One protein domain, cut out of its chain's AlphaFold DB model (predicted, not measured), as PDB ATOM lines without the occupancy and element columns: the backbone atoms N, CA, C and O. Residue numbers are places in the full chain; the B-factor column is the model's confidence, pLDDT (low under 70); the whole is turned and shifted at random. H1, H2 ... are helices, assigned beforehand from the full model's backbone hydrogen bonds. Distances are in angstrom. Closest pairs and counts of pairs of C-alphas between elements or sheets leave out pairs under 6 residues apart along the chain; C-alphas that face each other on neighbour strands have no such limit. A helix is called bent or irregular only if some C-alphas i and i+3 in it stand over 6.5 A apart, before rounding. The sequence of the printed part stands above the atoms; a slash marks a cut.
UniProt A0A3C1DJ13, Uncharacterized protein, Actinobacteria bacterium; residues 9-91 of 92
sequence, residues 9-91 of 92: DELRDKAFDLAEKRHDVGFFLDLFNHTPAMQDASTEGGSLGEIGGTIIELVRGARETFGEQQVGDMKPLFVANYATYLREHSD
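What this domain is: This is residues 9 to 91 of the 92 residues of an uncharacterized protein of Actinobacteria bacterium (UniProt A0A3C1DJ13). Three helices, H1, H2 and H5, make a triangle at the core, and the long, kinked H6 crosses H1 at a steep tilt; from the end of H2 the chain loops out through H3 and H4 to one end of the longest axis and comes back to H5. H1 and H5 are side by side and run opposite ways, H2 packs on H5 near the first residues of both and makes the third corner of the triangle, while H3 and H4 have few contacts with the rest. The printed part has 83 residues with six named helices, H1 to H6 in order along the chain, and no named strand, and its class is all helix. It is compact, with a radius of gyration of the C-alphas of 12.4 A, and spans 39 by 30 by 18 A.

Where its parts are: H1, residues 9 to 21, begins with C-alpha 9 at (112.731, 161.119, 128.417) and is 18.0 A long. H2 follows as residues 25 to 33, 12.5 A long. H3 is residues 36 to 43, 11.2 A long, and ends with C-alpha 43 at (88.250, 149.845, 117.862). H4 is the four residues 48 to 51. H5, residues 55 to 65, is 15.1 A long. H6, residues 68 to 89, is 22.7 A from first to last C-alpha and ends with C-alpha 89 at (118.187, 143.347, 128.173). H6 has a kink of 102 degrees near residue 75 and is irregular: C-alphas 70 and 73 are 9.3 A apart.

How they stand to each other: H1 touches H6, at a steep tilt of 47 degrees, the same way, and their closest C-alphas are those of Ala 15 and Tyr 82, 5.6 A apart. H1 also touches H5, at a shallow tilt of 18 degrees, opposite ways, with the C-alphas of Phe 16 and Val 59 closest at 6.7 A. H2 touches H5, at a shallow tilt of 26 degrees, the same way, with the C-alphas of Val 25 and Ile 55 closest at 7.2 A. The packing of helices is mostly aligned, but only just: 2 of these 3 pairs are at a shallow tilt. H1 and H2 are close but not clearly touching, and H2 and H6 are near each other. H3 is about perpendicular to H2, at 87 degrees, and close but not clearly touching, with the C-alphas of Phe 32 and Met 38 closest at 6.4 A. H4 is close to H5 but not clearly touching, with the C-alphas of Ile 51 and Leu 58 closest at 6.7 A. H5 and H6 meet only through their link. H3 and H4 are only just apart, at 8.3 A. In H1, H2 and H5 every O i to N i+4 pair is within hydrogen-bond range, in H3 3 of 4 and in H6 12 of 18; H4 is too short for such a pair.

The domain as a whole: The two C-alphas farthest apart, those of Glu 44 and Asp 91, are 39.6 A apart. The printed part has no cut, and the five links between its helices are tight. Mean pLDDT of the printed part is 80.7; residues 35 to 53 and residue 91 are under 70.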
ATOM      1  N   ASP A   9     112.322 161.104 129.823       93.75
ATOM      2  CA  ASP A   9     112.731 161.119 128.417       93.75
ATOM      3  C   ASP A   9     114.055 160.376 128.210       93.75
ATOM      4  O   ASP A   9     114.185 159.619 127.252       93.75
ATOM      5  N   GLU A  10     115.002 160.507 129.144       94.94
ATOM      6  CA  GLU A  10     116.265 159.767 129.095       94.94
ATOM      7  C   GLU A  10     116.036 158.255 129.258       94.94
ATOM      8  O   GLU A  10     116.639 157.450 128.545       94.94
ATOM      9  N   LEU A  11     115.150 157.859 130.172       96.25
ATOM     10  CA  LEU A  11     114.788 156.465 130.406       96.25
ATOM     11  C   LEU A  11     114.103 155.845 129.179       96.25
ATOM     12  O   LEU A  11     114.501 154.765 128.734       96.25
ATOM     13  N   ARG A  12     113.118 156.548 128.603       95.56
ATOM     14  CA  ARG A  12     112.445 156.165 127.355       95.56
ATOM     15  C   ARG A  12     113.460 156.011 126.233       95.56
ATOM     16  O   ARG A  12     113.470 154.990 125.551       95.56
ATOM     17  N   ASP A  13     114.317 157.011 126.044       95.50
ATOM     18  CA  ASP A  13     115.259 157.027 124.933       95.50
ATOM     19  C   ASP A  13     116.255 155.871 125.023       95.50
ATOM     20  O   ASP A  13     116.497 155.205 124.020       95.50
ATOM     21  N   LYS A  14     116.749 155.554 126.227       95.69
ATOM     22  CA  LYS A  14     117.594 154.372 126.451       95.69
ATOM     23  C   LYS A  14     116.868 153.070 126.118       95.69
ATOM     24  O   LYS A  14     117.459 152.206 125.469       95.69
ATOM     25  N   ALA A  15     115.621 152.906 126.566       96.12
ATOM     26  CA  ALA A  15     114.844 151.699 126.285       96.12
ATOM     27  C   ALA A  15     114.598 151.540 124.777       96.12
ATOM     28  O   ALA A  15     114.783 150.454 124.229       96.12
ATOM     29  N   PHE A  16     114.267 152.634 124.090       95.69
ATOM     30  CA  PHE A  16     113.966 152.625 122.661       95.69
ATOM     31  C   PHE A  16     115.219 152.386 121.824       95.69
ATOM     32  O   PHE A  16     115.167 151.588 120.895       95.69
ATOM     33  N   ASP A  17     116.353 152.996 122.180       95.38
ATOM     34  CA  ASP A  17     117.643 152.737 121.531       95.38
ATOM     35  C   ASP A  17     118.051 151.264 121.661       95.38
ATOM     36  O   ASP A  17     118.608 150.676 120.730       95.38
ATOM     37  N   LEU A  18     117.814 150.661 122.832       95.56
ATOM     38  CA  LEU A  18     118.124 149.255 123.066       95.56
ATOM     39  C   LEU A  18     117.199 148.343 122.251       95.56
ATOM     40  O   LEU A  18     117.689 147.433 121.581       95.56
ATOM     41  N   ALA A  19     115.893 148.608 122.260       94.69
ATOM     42  CA  ALA A  19     114.913 147.862 121.476       94.69
ATOM     43  C   ALA A  19     115.164 147.990 119.963       94.69
ATOM     44  O   ALA A  19     115.122 146.991 119.245       94.69
ATOM     45  N   GLU A  20     115.516 149.185 119.477       93.12
ATOM     46  CA  GLU A  20     115.895 149.430 118.082       93.12
ATOM     47  C   GLU A  20     117.112 148.590 117.682       93.12
ATOM     48  O   GLU A  20     117.048 147.840 116.710       93.12
ATOM     49  N   LYS A  21     118.201 148.639 118.465       93.25
ATOM     50  CA  LYS A  21     119.420 147.845 118.210       93.25
ATOM     51  C   LYS A  21     119.152 146.343 118.191       93.25
ATOM     52  O   LYS A  21     119.801 145.614 117.447       93.25
ATOM     53  N   ARG A  22     118.207 145.884 119.014       93.38
ATOM     54  CA  ARG A  22     117.790 144.478 119.109       93.38
ATOM     55  C   ARG A  22     116.770 144.076 118.046       93.38
ATOM     56  O   ARG A  22     116.427 142.901 117.961       93.38
ATOM     57  N   HIS A  23     116.299 145.024 117.240       90.81
ATOM     58  CA  HIS A  23     115.195 144.842 116.306       90.81
ATOM     59  C   HIS A  23     113.917 144.311 116.985       90.81
ATOM     60  O   HIS A  23     113.140 143.556 116.398       90.81
ATOM     61  N   ASP A  24     113.708 144.702 118.241       92.31
ATOM     62  CA  ASP A  24     112.648 144.195 119.104       92.31
ATOM     63  C   ASP A  24     111.336 144.942 118.853       92.31
ATOM     64  O   ASP A  24     110.915 145.819 119.602       92.31
ATOM     65  N   VAL A  25     110.685 144.599 117.743       88.06
ATOM     66  CA  VAL A  25     109.367 145.144 117.382       88.06
ATOM     67  C   VAL A  25     108.304 144.766 118.424       88.06
ATOM     68  O   VAL A  25     107.345 145.510 118.617       88.06
ATOM     69  N   GLY A  26     108.485 143.639 119.123       87.94
ATOM     70  CA  GLY A  26     107.562 143.157 120.151       87.94
ATOM     71  C   GLY A  26     107.425 144.134 121.314       87.94
ATOM     72  O   GLY A  26     106.301 144.431 121.710       87.94
ATOM     73  N   PHE A  27     108.541 144.703 121.780       91.19
ATOM     74  CA  PHE A  27     108.544 145.750 122.805       91.19
ATOM     75  C   PHE A  27     107.635 146.934 122.438       91.19
ATOM     76  O   PHE A  27     106.814 147.367 123.244       91.19
ATOM     77  N   PHE A  28     107.734 147.435 121.204       87.81
ATOM     78  CA  PHE A  28     106.919 148.568 120.766       87.81
ATOM     79  C   PHE A  28     105.442 148.196 120.665       87.81
ATOM     80  O   PHE A  28     104.602 148.954 121.138       87.81
ATOM     81  N   LEU A  29     105.116 147.033 120.092       83.12
ATOM     82  CA  LEU A  29     103.732 146.554 120.000       83.12
ATOM     83  C   LEU A  29     103.091 146.383 121.383       83.12
ATOM     84  O   LEU A  29     101.928 146.738 121.560       83.12
ATOM     85  N   ASP A  30     103.839 145.865 122.356       84.44
ATOM     86  CA  ASP A  30     103.388 145.727 123.742       84.44
ATOM     87  C   ASP A  30     103.087 147.097 124.367       84.44
ATOM     88  O   ASP A  30     101.981 147.340 124.850       84.44
ATOM     89  N   LEU A  31     104.018 148.044 124.232       85.81
ATOM     90  CA  LEU A  31     103.869 149.410 124.733       85.81
ATOM     91  C   LEU A  31     102.613 150.103 124.180       85.81
ATOM     92  O   LEU A  31     101.839 150.738 124.898       85.81
ATOM     93  N   PHE A  32     102.397 149.919 122.886       79.12
ATOM     94  CA  PHE A  32     101.248 150.393 122.138       79.12
ATOM     95  C   PHE A  32      99.936 149.748 122.623       79.12
ATOM     96  O   PHE A  32      98.986 150.464 122.944       79.12
ATOM     97  N   ASN A  33      99.889 148.424 122.789       75.06
ATOM     98  CA  ASN A  33      98.711 147.708 123.301       75.06
ATOM     99  C   ASN A  33      98.338 148.084 124.743       75.06
ATOM    100  O   ASN A  33      97.166 148.023 125.116       75.06
ATOM    101  N   HIS A  34      99.321 148.471 125.552       71.62
ATOM    102  CA  HIS A  34      99.133 148.839 126.954       71.62
ATOM    103  C   HIS A  34      98.734 150.310 127.153       71.62
ATOM    104  O   HIS A  34      98.554 150.759 128.288       71.62
ATOM    105  N   THR A  35      98.550 151.060 126.063       67.94
ATOM    106  CA  THR A  35      98.151 152.467 126.108       67.94
ATOM    107  C   THR A  35      96.655 152.614 125.797       67.94
ATOM    108  O   THR A  35      96.232 152.245 124.700       67.94
ATOM    109  N   PRO A  36      95.837 153.195 126.702       61.72
ATOM    110  CA  PRO A  36      94.390 153.353 126.523       61.72
ATOM    111  C   PRO A  36      94.005 154.042 125.213       61.72
ATOM    112  O   PRO A  36      93.086 153.600 124.530       61.72
ATOM    113  N   ALA A  37      94.775 155.060 124.808       55.03
ATOM    114  CA  ALA A  37      94.578 155.782 123.550       55.03
ATOM    115  C   ALA A  37      94.605 154.862 122.316       55.03
ATOM    116  O   ALA A  37      93.971 155.146 121.303       55.03
ATOM    117  N   MET A  38      95.315 153.738 122.404       53.88
ATOM    118  CA  MET A  38      95.418 152.776 121.322       53.88
ATOM    119  C   MET A  38      94.404 151.637 121.419       53.88
ATOM    120  O   MET A  38      94.049 151.060 120.394       53.88
ATOM    121  N   GLN A  39      93.886 151.345 122.614       54.00
ATOM    122  CA  GLN A  39      92.719 150.470 122.775       54.00
ATOM    123  C   GLN A  39      91.471 151.111 122.140       54.00
ATOM    124  O   GLN A  39      90.706 150.418 121.463       54.00
ATOM    125  N   ASP A  40      91.326 152.436 122.259       49.09
ATOM    126  CA  ASP A  40      90.279 153.205 121.574       49.09
ATOM    127  C   ASP A  40      90.506 153.242 120.049       49.09
ATOM    128  O   ASP A  40      89.616 152.866 119.284       49.09
ATOM    129  N   ALA A  41      91.720 153.567 119.579       49.19
ATOM    130  CA  ALA A  41      92.041 153.605 118.142       49.19
ATOM    131  C   ALA A  41      91.954 152.228 117.441       49.19
ATOM    132  O   ALA A  41      91.575 152.141 116.270       49.19
ATOM    133  N   SER A  42      92.250 151.137 118.159       49.62
ATOM    134  CA  SER A  42      92.106 149.761 117.654       49.62
ATOM    135  C   SER A  42      90.643 149.381 117.398       49.62
ATOM    136  O   SER A  42      90.372 148.510 116.570       49.62
ATOM    137  N   THR A  43      89.694 150.047 118.066       49.53
ATOM    138  CA  THR A  43      88.250 149.845 117.862       49.53
ATOM    139  C   THR A  43      87.748 150.545 116.589       49.53
ATOM    140  O   THR A  43      86.802 150.069 115.963       49.53
ATOM    141  N   GLU A  44      88.420 151.614 116.141       51.56
ATOM    142  CA  GLU A  44      88.105 152.351 114.901       51.56
ATOM    143  C   GLU A  44      88.859 151.842 113.653       51.56
ATOM    144  O   GLU A  44      88.710 152.393 112.564       51.56
ATOM    145  N   GLY A  45      89.616 150.742 113.763       44.88
ATOM    146  CA  GLY A  45      90.223 150.066 112.609       44.88
ATOM    147  C   GLY A  45      91.549 150.655 112.115       44.88
ATOM    148  O   GLY A  45      92.002 150.283 111.033       44.88
ATOM    149  N   GLY A  46      92.205 151.517 112.898       46.34
ATOM    150  CA  GLY A  46      93.583 151.947 112.639       46.34
ATOM    151  C   GLY A  46      94.563 150.833 113.003       46.34
ATOM    152  O   GLY A  46      95.022 150.744 114.139       46.34
ATOM    153  N   SER A  47      94.845 149.926 112.070       51.41
ATOM    154  CA  SER A  47      95.773 148.824 112.321       51.41
ATOM    155  C   SER A  47      97.196 149.360 112.498       51.41
ATOM    156  O   SER A  47      97.695 150.086 111.642       51.41
ATOM    157  N   LEU A  48      97.907 148.893 113.530       53.38
ATOM    158  CA  LEU A  48      99.374 148.980 113.626       53.38
ATOM    159  C   LEU A  48     100.083 148.508 112.337       53.38
ATOM    160  O   LEU A  48     101.228 148.877 112.097       53.38
ATOM    161  N   GLY A  49      99.403 147.728 111.482       47.91
ATOM    162  CA  GLY A  49      99.868 147.366 110.143       47.91
ATOM    163  C   GLY A  49     100.058 148.546 109.179       47.91
ATOM    164  O   GLY A  49     100.832 148.414 108.235       47.91
ATOM    165  N   GLU A  50      99.424 149.700 109.415       51.47
ATOM    166  CA  GLU A  50      99.641 150.937 108.643       51.47
ATOM    167  C   GLU A  50     100.843 151.751 109.161       51.47
ATOM    168  O   GLU A  50     101.462 152.489 108.399       51.47
ATOM    169  N   ILE A  51     101.278 151.514 110.410       53.66
ATOM    170  CA  ILE A  51     102.567 151.983 110.971       53.66
ATOM    171  C   ILE A  51     103.741 151.142 110.410       53.66
ATOM    172  O   ILE A  51     104.874 151.229 110.876       53.66
ATOM    173  N   GLY A  52     103.497 150.332 109.371       50.69
ATOM    174  CA  GLY A  52     104.448 149.456 108.679       50.69
ATOM    175  C   GLY A  52     105.536 150.182 107.878       50.69
ATOM    176  O   GLY A  52     105.778 149.862 106.715       50.69
ATOM    177  N   GLY A  53     106.195 151.166 108.483       63.81
ATOM    178  CA  GLY A  53     107.496 151.660 108.057       63.81
ATOM    179  C   GLY A  53     108.626 150.744 108.538       63.81
ATOM    180  O   GLY A  53     108.413 149.705 109.165       63.81
ATOM    181  N   THR A  54     109.866 151.124 108.242       82.38
ATOM    182  CA  THR A  54     111.043 150.460 108.818       82.38
ATOM    183  C   THR A  54     111.032 150.592 110.347       82.38
ATOM    184  O   THR A  54     110.368 151.470 110.894       82.38
ATOM    185  N   ILE A  55     111.809 149.768 111.060       83.06
ATOM    186  CA  ILE A  55     111.924 149.877 112.527       83.06
ATOM    187  C   ILE A  55     112.304 151.292 112.995       83.06
ATOM    188  O   ILE A  55     111.848 151.740 114.038       83.06
ATOM    189  N   ILE A  56     113.062 152.029 112.183       86.06
ATOM    190  CA  ILE A  56     113.436 153.422 112.443       86.06
ATOM    191  C   ILE A  56     112.196 154.328 112.483       86.06
ATOM    192  O   ILE A  56     112.060 155.166 113.373       86.06
ATOM    193  N   GLU A  57     111.265 154.147 111.543       84.44
ATOM    194  CA  GLU A  57     110.017 154.917 111.494       84.44
ATOM    195  C   GLU A  57     109.099 154.558 112.669       84.44
ATOM    196  O   GLU A  57     108.497 155.449 113.269       84.44
ATOM    197  N   LEU A  58     109.059 153.274 113.049       84.06
ATOM    198  CA  LEU A  58     108.342 152.805 114.236       84.06
ATOM    199  C   LEU A  58     108.888 153.459 115.513       84.06
ATOM    200  O   LEU A  58     108.119 153.999 116.307       84.06
ATOM    201  N   VAL A  59     110.212 153.460 115.691       88.56
ATOM    202  CA  VAL A  59     110.881 154.077 116.845       88.56
ATOM    203  C   VAL A  59     110.605 155.579 116.886       88.56
ATOM    204  O   VAL A  59     110.297 156.109 117.953       88.56
ATOM    205  N   ARG A  60     110.674 156.275 115.742       88.25
ATOM    206  CA  ARG A  60     110.376 157.714 115.674       88.25
ATOM    207  C   ARG A  60     108.942 158.006 116.118       88.25
ATOM    208  O   ARG A  60     108.756 158.804 117.032       88.25
ATOM    209  N   GLY A  61     107.959 157.301 115.552       86.12
ATOM    210  CA  GLY A  61     106.548 157.471 115.918       86.12
ATOM    211  C   GLY A  61     106.262 157.127 117.383       86.12
ATOM    212  O   GLY A  61     105.478 157.808 118.050       86.12
ATOM    213  N   ALA A  62     106.948 156.119 117.928       87.31
ATOM    214  CA  ALA A  62     106.860 155.778 119.342       87.31
ATOM    215  C   ALA A  62     107.396 156.909 120.239       87.31
ATOM    216  O   ALA A  62     106.778 157.212 121.256       87.31
ATOM    217  N   ARG A  63     108.510 157.574 119.889       90.12
ATOM    218  CA  ARG A  63     109.045 158.692 120.703       90.12
ATOM    219  C   ARG A  63     108.074 159.859 120.778       90.12
ATOM    220  O   ARG A  63     107.938 160.462 121.836       90.12
ATOM    221  N   GLU A  64     107.400 160.145 119.670       87.62
ATOM    222  CA  GLU A  64     106.389 161.200 119.595       87.62
ATOM    223  C   GLU A  64     105.145 160.843 120.421       87.62
ATOM    224  O   GLU A  64     104.608 161.686 121.135       87.62
ATOM    225  N   THR A  65     104.717 159.580 120.371       86.00
ATOM    226  CA  THR A  65     103.512 159.104 121.068       86.00
ATOM    227  C   THR A  65     103.723 158.979 122.578       86.00
ATOM    228  O   THR A  65     102.837 159.317 123.360       86.00
ATOM    229  N   PHE A  66     104.903 158.520 123.000       88.94
ATOM    230  CA  PHE A  66     105.235 158.238 124.400       88.94
ATOM    231  C   PHE A  66     106.097 159.321 125.050       88.94
ATOM    232  O   PHE A  66     106.841 159.050 125.998       88.94
ATOM    233  N   GLY A  67     106.022 160.554 124.549       87.56
ATOM    234  CA  GLY A  67     106.641 161.705 125.193       87.56
ATOM    235  C   GLY A  67     106.067 161.984 126.582       87.56
ATOM    236  O   GLY A  67     104.917 161.657 126.877       87.56
ATOM    237  N   GLU A  68     106.879 162.577 127.463       87.31
ATOM    238  CA  GLU A  68     106.508 162.806 128.868       87.31
ATOM    239  C   GLU A  68     105.166 163.545 129.009       87.31
ATOM    240  O   GLU A  68     104.334 163.206 129.851       87.31
ATOM    241  N   GLN A  69     104.931 164.531 128.142       85.12
ATOM    242  CA  GLN A  69     103.711 165.338 128.137       85.12
ATOM    243  C   GLN A  69     102.474 164.574 127.641       85.12
ATOM    244  O   GLN A  69     101.354 164.998 127.913       85.12
ATOM    245  N   GLN A  70     102.662 163.471 126.912       83.94
ATOM    246  CA  GLN A  70     101.590 162.680 126.304       83.94
ATOM    247  C   GLN A  70     101.084 161.601 127.263       83.94
ATOM    248  O   GLN A  70      99.903 161.265 127.247       83.94
ATOM    249  N   VAL A  71     101.965 161.079 128.121       81.81
ATOM    250  CA  VAL A  71     101.639 159.967 129.026       81.81
ATOM    251  C   VAL A  71     100.979 160.403 130.336       81.81
ATOM    252  O   VAL A  71     100.312 159.590 130.974       81.81
ATOM    253  N   GLY A  72     101.125 161.670 130.741       85.06
ATOM    254  CA  GLY A  72     100.417 162.248 131.891       85.06
ATOM    255  C   GLY A  72     100.494 161.384 133.159       85.06
ATOM    256  O   GLY A  72     101.579 161.000 133.600       85.06
ATOM    257  N   ASP A  73      99.335 161.039 133.726       86.69
ATOM    258  CA  ASP A  73      99.221 160.241 134.959       86.69
ATOM    259  C   ASP A  73      99.712 158.790 134.810       86.69
ATOM    260  O   ASP A  73      99.999 158.125 135.805       86.69
ATOM    261  N   MET A  74      99.851 158.287 133.579       85.31
ATOM    262  CA  MET A  74     100.391 156.950 133.323       85.31
ATOM    263  C   MET A  74     101.915 156.890 133.419       85.31
ATOM    264  O   MET A  74     102.475 155.794 133.391       85.31
ATOM    265  N   LYS A  75     102.602 158.032 133.549       89.31
ATOM    266  CA  LYS A  75     104.068 158.116 133.613       89.31
ATOM    267  C   LYS A  75     104.717 157.046 134.514       89.31
ATOM    268  O   LYS A  75     105.666 156.422 134.045       89.31
ATOM    269  N   PRO A  76     104.232 156.750 135.739       90.69
ATOM    270  CA  PRO A  76     104.841 155.716 136.583       90.69
ATOM    271  C   PRO A  76     104.807 154.307 135.968       90.69
ATOM    272  O   PRO A  76     105.738 153.533 136.170       90.69
ATOM    273  N   LEU A  77     103.770 153.977 135.192       88.00
ATOM    274  CA  LEU A  77     103.656 152.684 134.507       88.00
ATOM    275  C   LEU A  77     104.702 152.561 133.396       88.00
ATOM    276  O   LEU A  77     105.361 151.530 133.278       88.00
ATOM    277  N   PHE A  78     104.888 153.630 132.620       91.12
ATOM    278  CA  PHE A  78     105.906 153.692 131.574       91.12
ATOM    279  C   PHE A  78     107.323 153.650 132.155       91.12
ATOM    280  O   PHE A  78     108.155 152.899 131.654       91.12
ATOM    281  N   VAL A  79     107.582 154.366 133.259       93.12
ATOM    282  CA  VAL A  79     108.859 154.278 133.993       93.12
ATOM    283  C   VAL A  79     109.152 152.835 134.399       93.12
ATOM    284  O   VAL A  79     110.230 152.325 134.099       93.12
ATOM    285  N   ALA A  80     108.185 152.150 135.019       92.00
ATOM    286  CA  ALA A  80     108.352 150.761 135.433       92.00
ATOM    287  C   ALA A  80     108.605 149.820 134.241       92.00
ATOM    288  O   ALA A  80     109.477 148.950 134.319       92.00
ATOM    289  N   ASN A  81     107.886 150.007 133.128       91.81
ATOM    290  CA  ASN A  81     108.063 149.219 131.909       91.81
ATOM    291  C   ASN A  81     109.476 149.410 131.320       91.81
ATOM    292  O   ASN A  81     110.210 148.435 131.158       91.81
ATOM    293  N   TYR A  82     109.910 150.655 131.103       94.81
ATOM    294  CA  TYR A  82     111.228 150.961 130.533       94.81
ATOM    295  C   TYR A  82     112.379 150.496 131.425       94.81
ATOM    296  O   TYR A  82     113.343 149.905 130.935       94.81
ATOM    297  N   ALA A  83     112.278 150.723 132.736       94.31
ATOM    298  CA  ALA A  83     113.274 150.268 133.699       94.31
ATOM    299  C   ALA A  83     113.392 148.738 133.711       94.31
ATOM    300  O   ALA A  83     114.502 148.206 133.787       94.31
ATOM    301  N   THR A  84     112.263 148.032 133.607       93.31
ATOM    302  CA  THR A  84     112.235 146.566 133.512       93.31
ATOM    303  C   THR A  84     112.895 146.093 132.223       93.31
ATOM    304  O   THR A  84     113.847 145.321 132.298       93.31
ATOM    305  N   TYR A  85     112.492 146.636 131.069       94.44
ATOM    306  CA  TYR A  85     113.066 146.274 129.771       94.44
ATOM    307  C   TYR A  85     114.586 146.472 129.734       94.44
ATOM    308  O   TYR A  85     115.338 145.581 129.337       94.44
ATOM    309  N   LEU A  86     115.064 147.626 130.209       94.62
ATOM    310  CA  LEU A  86     116.495 147.891 130.304       94.62
ATOM    311  C   LEU A  86     117.179 146.872 131.210       94.62
ATOM    312  O   LEU A  86     118.180 146.292 130.807       94.62
ATOM    313  N   ARG A  87     116.650 146.603 132.405       93.75
ATOM    314  CA  ARG A  87     117.241 145.643 133.349       93.75
ATOM    315  C   ARG A  87     117.321 144.223 132.785       93.75
ATOM    316  O   ARG A  87     118.294 143.531 133.054       93.75
ATOM    317  N   GLU A  88     116.339 143.800 131.998       92.88
ATOM    318  CA  GLU A  88     116.311 142.457 131.408       92.88
ATOM    319  C   GLU A  88     117.223 142.310 130.182       92.88
ATOM    320  O   GLU A  88     117.673 141.204 129.880       92.88
ATOM    321  N   HIS A  89     117.520 143.407 129.478       93.12
ATOM    322  CA  HIS A  89     118.187 143.347 128.173       93.12
ATOM    323  C   HIS A  89     119.516 144.105 128.069       93.12
ATOM    324  O   HIS A  89     120.187 143.970 127.049       93.12
ATOM    325  N   SER A  90     119.916 144.887 129.078       83.44
ATOM    326  CA  SER A  90     121.183 145.645 129.056       83.44
ATOM    327  C   SER A  90     122.430 144.813 129.387       83.44
ATOM    328  O   SER A  90     123.531 145.239 129.052       83.44
ATOM    329  N   ASP A  91     122.262 143.619 129.965       69.31
ATOM    330  CA  ASP A  91     123.345 142.672 130.281       69.31
ATOM    331  C   ASP A  91     123.521 141.546 129.226       69.31
ATOM    332  O   ASP A  91     124.286 140.607 129.454       69.31
TER     333      ASP A  91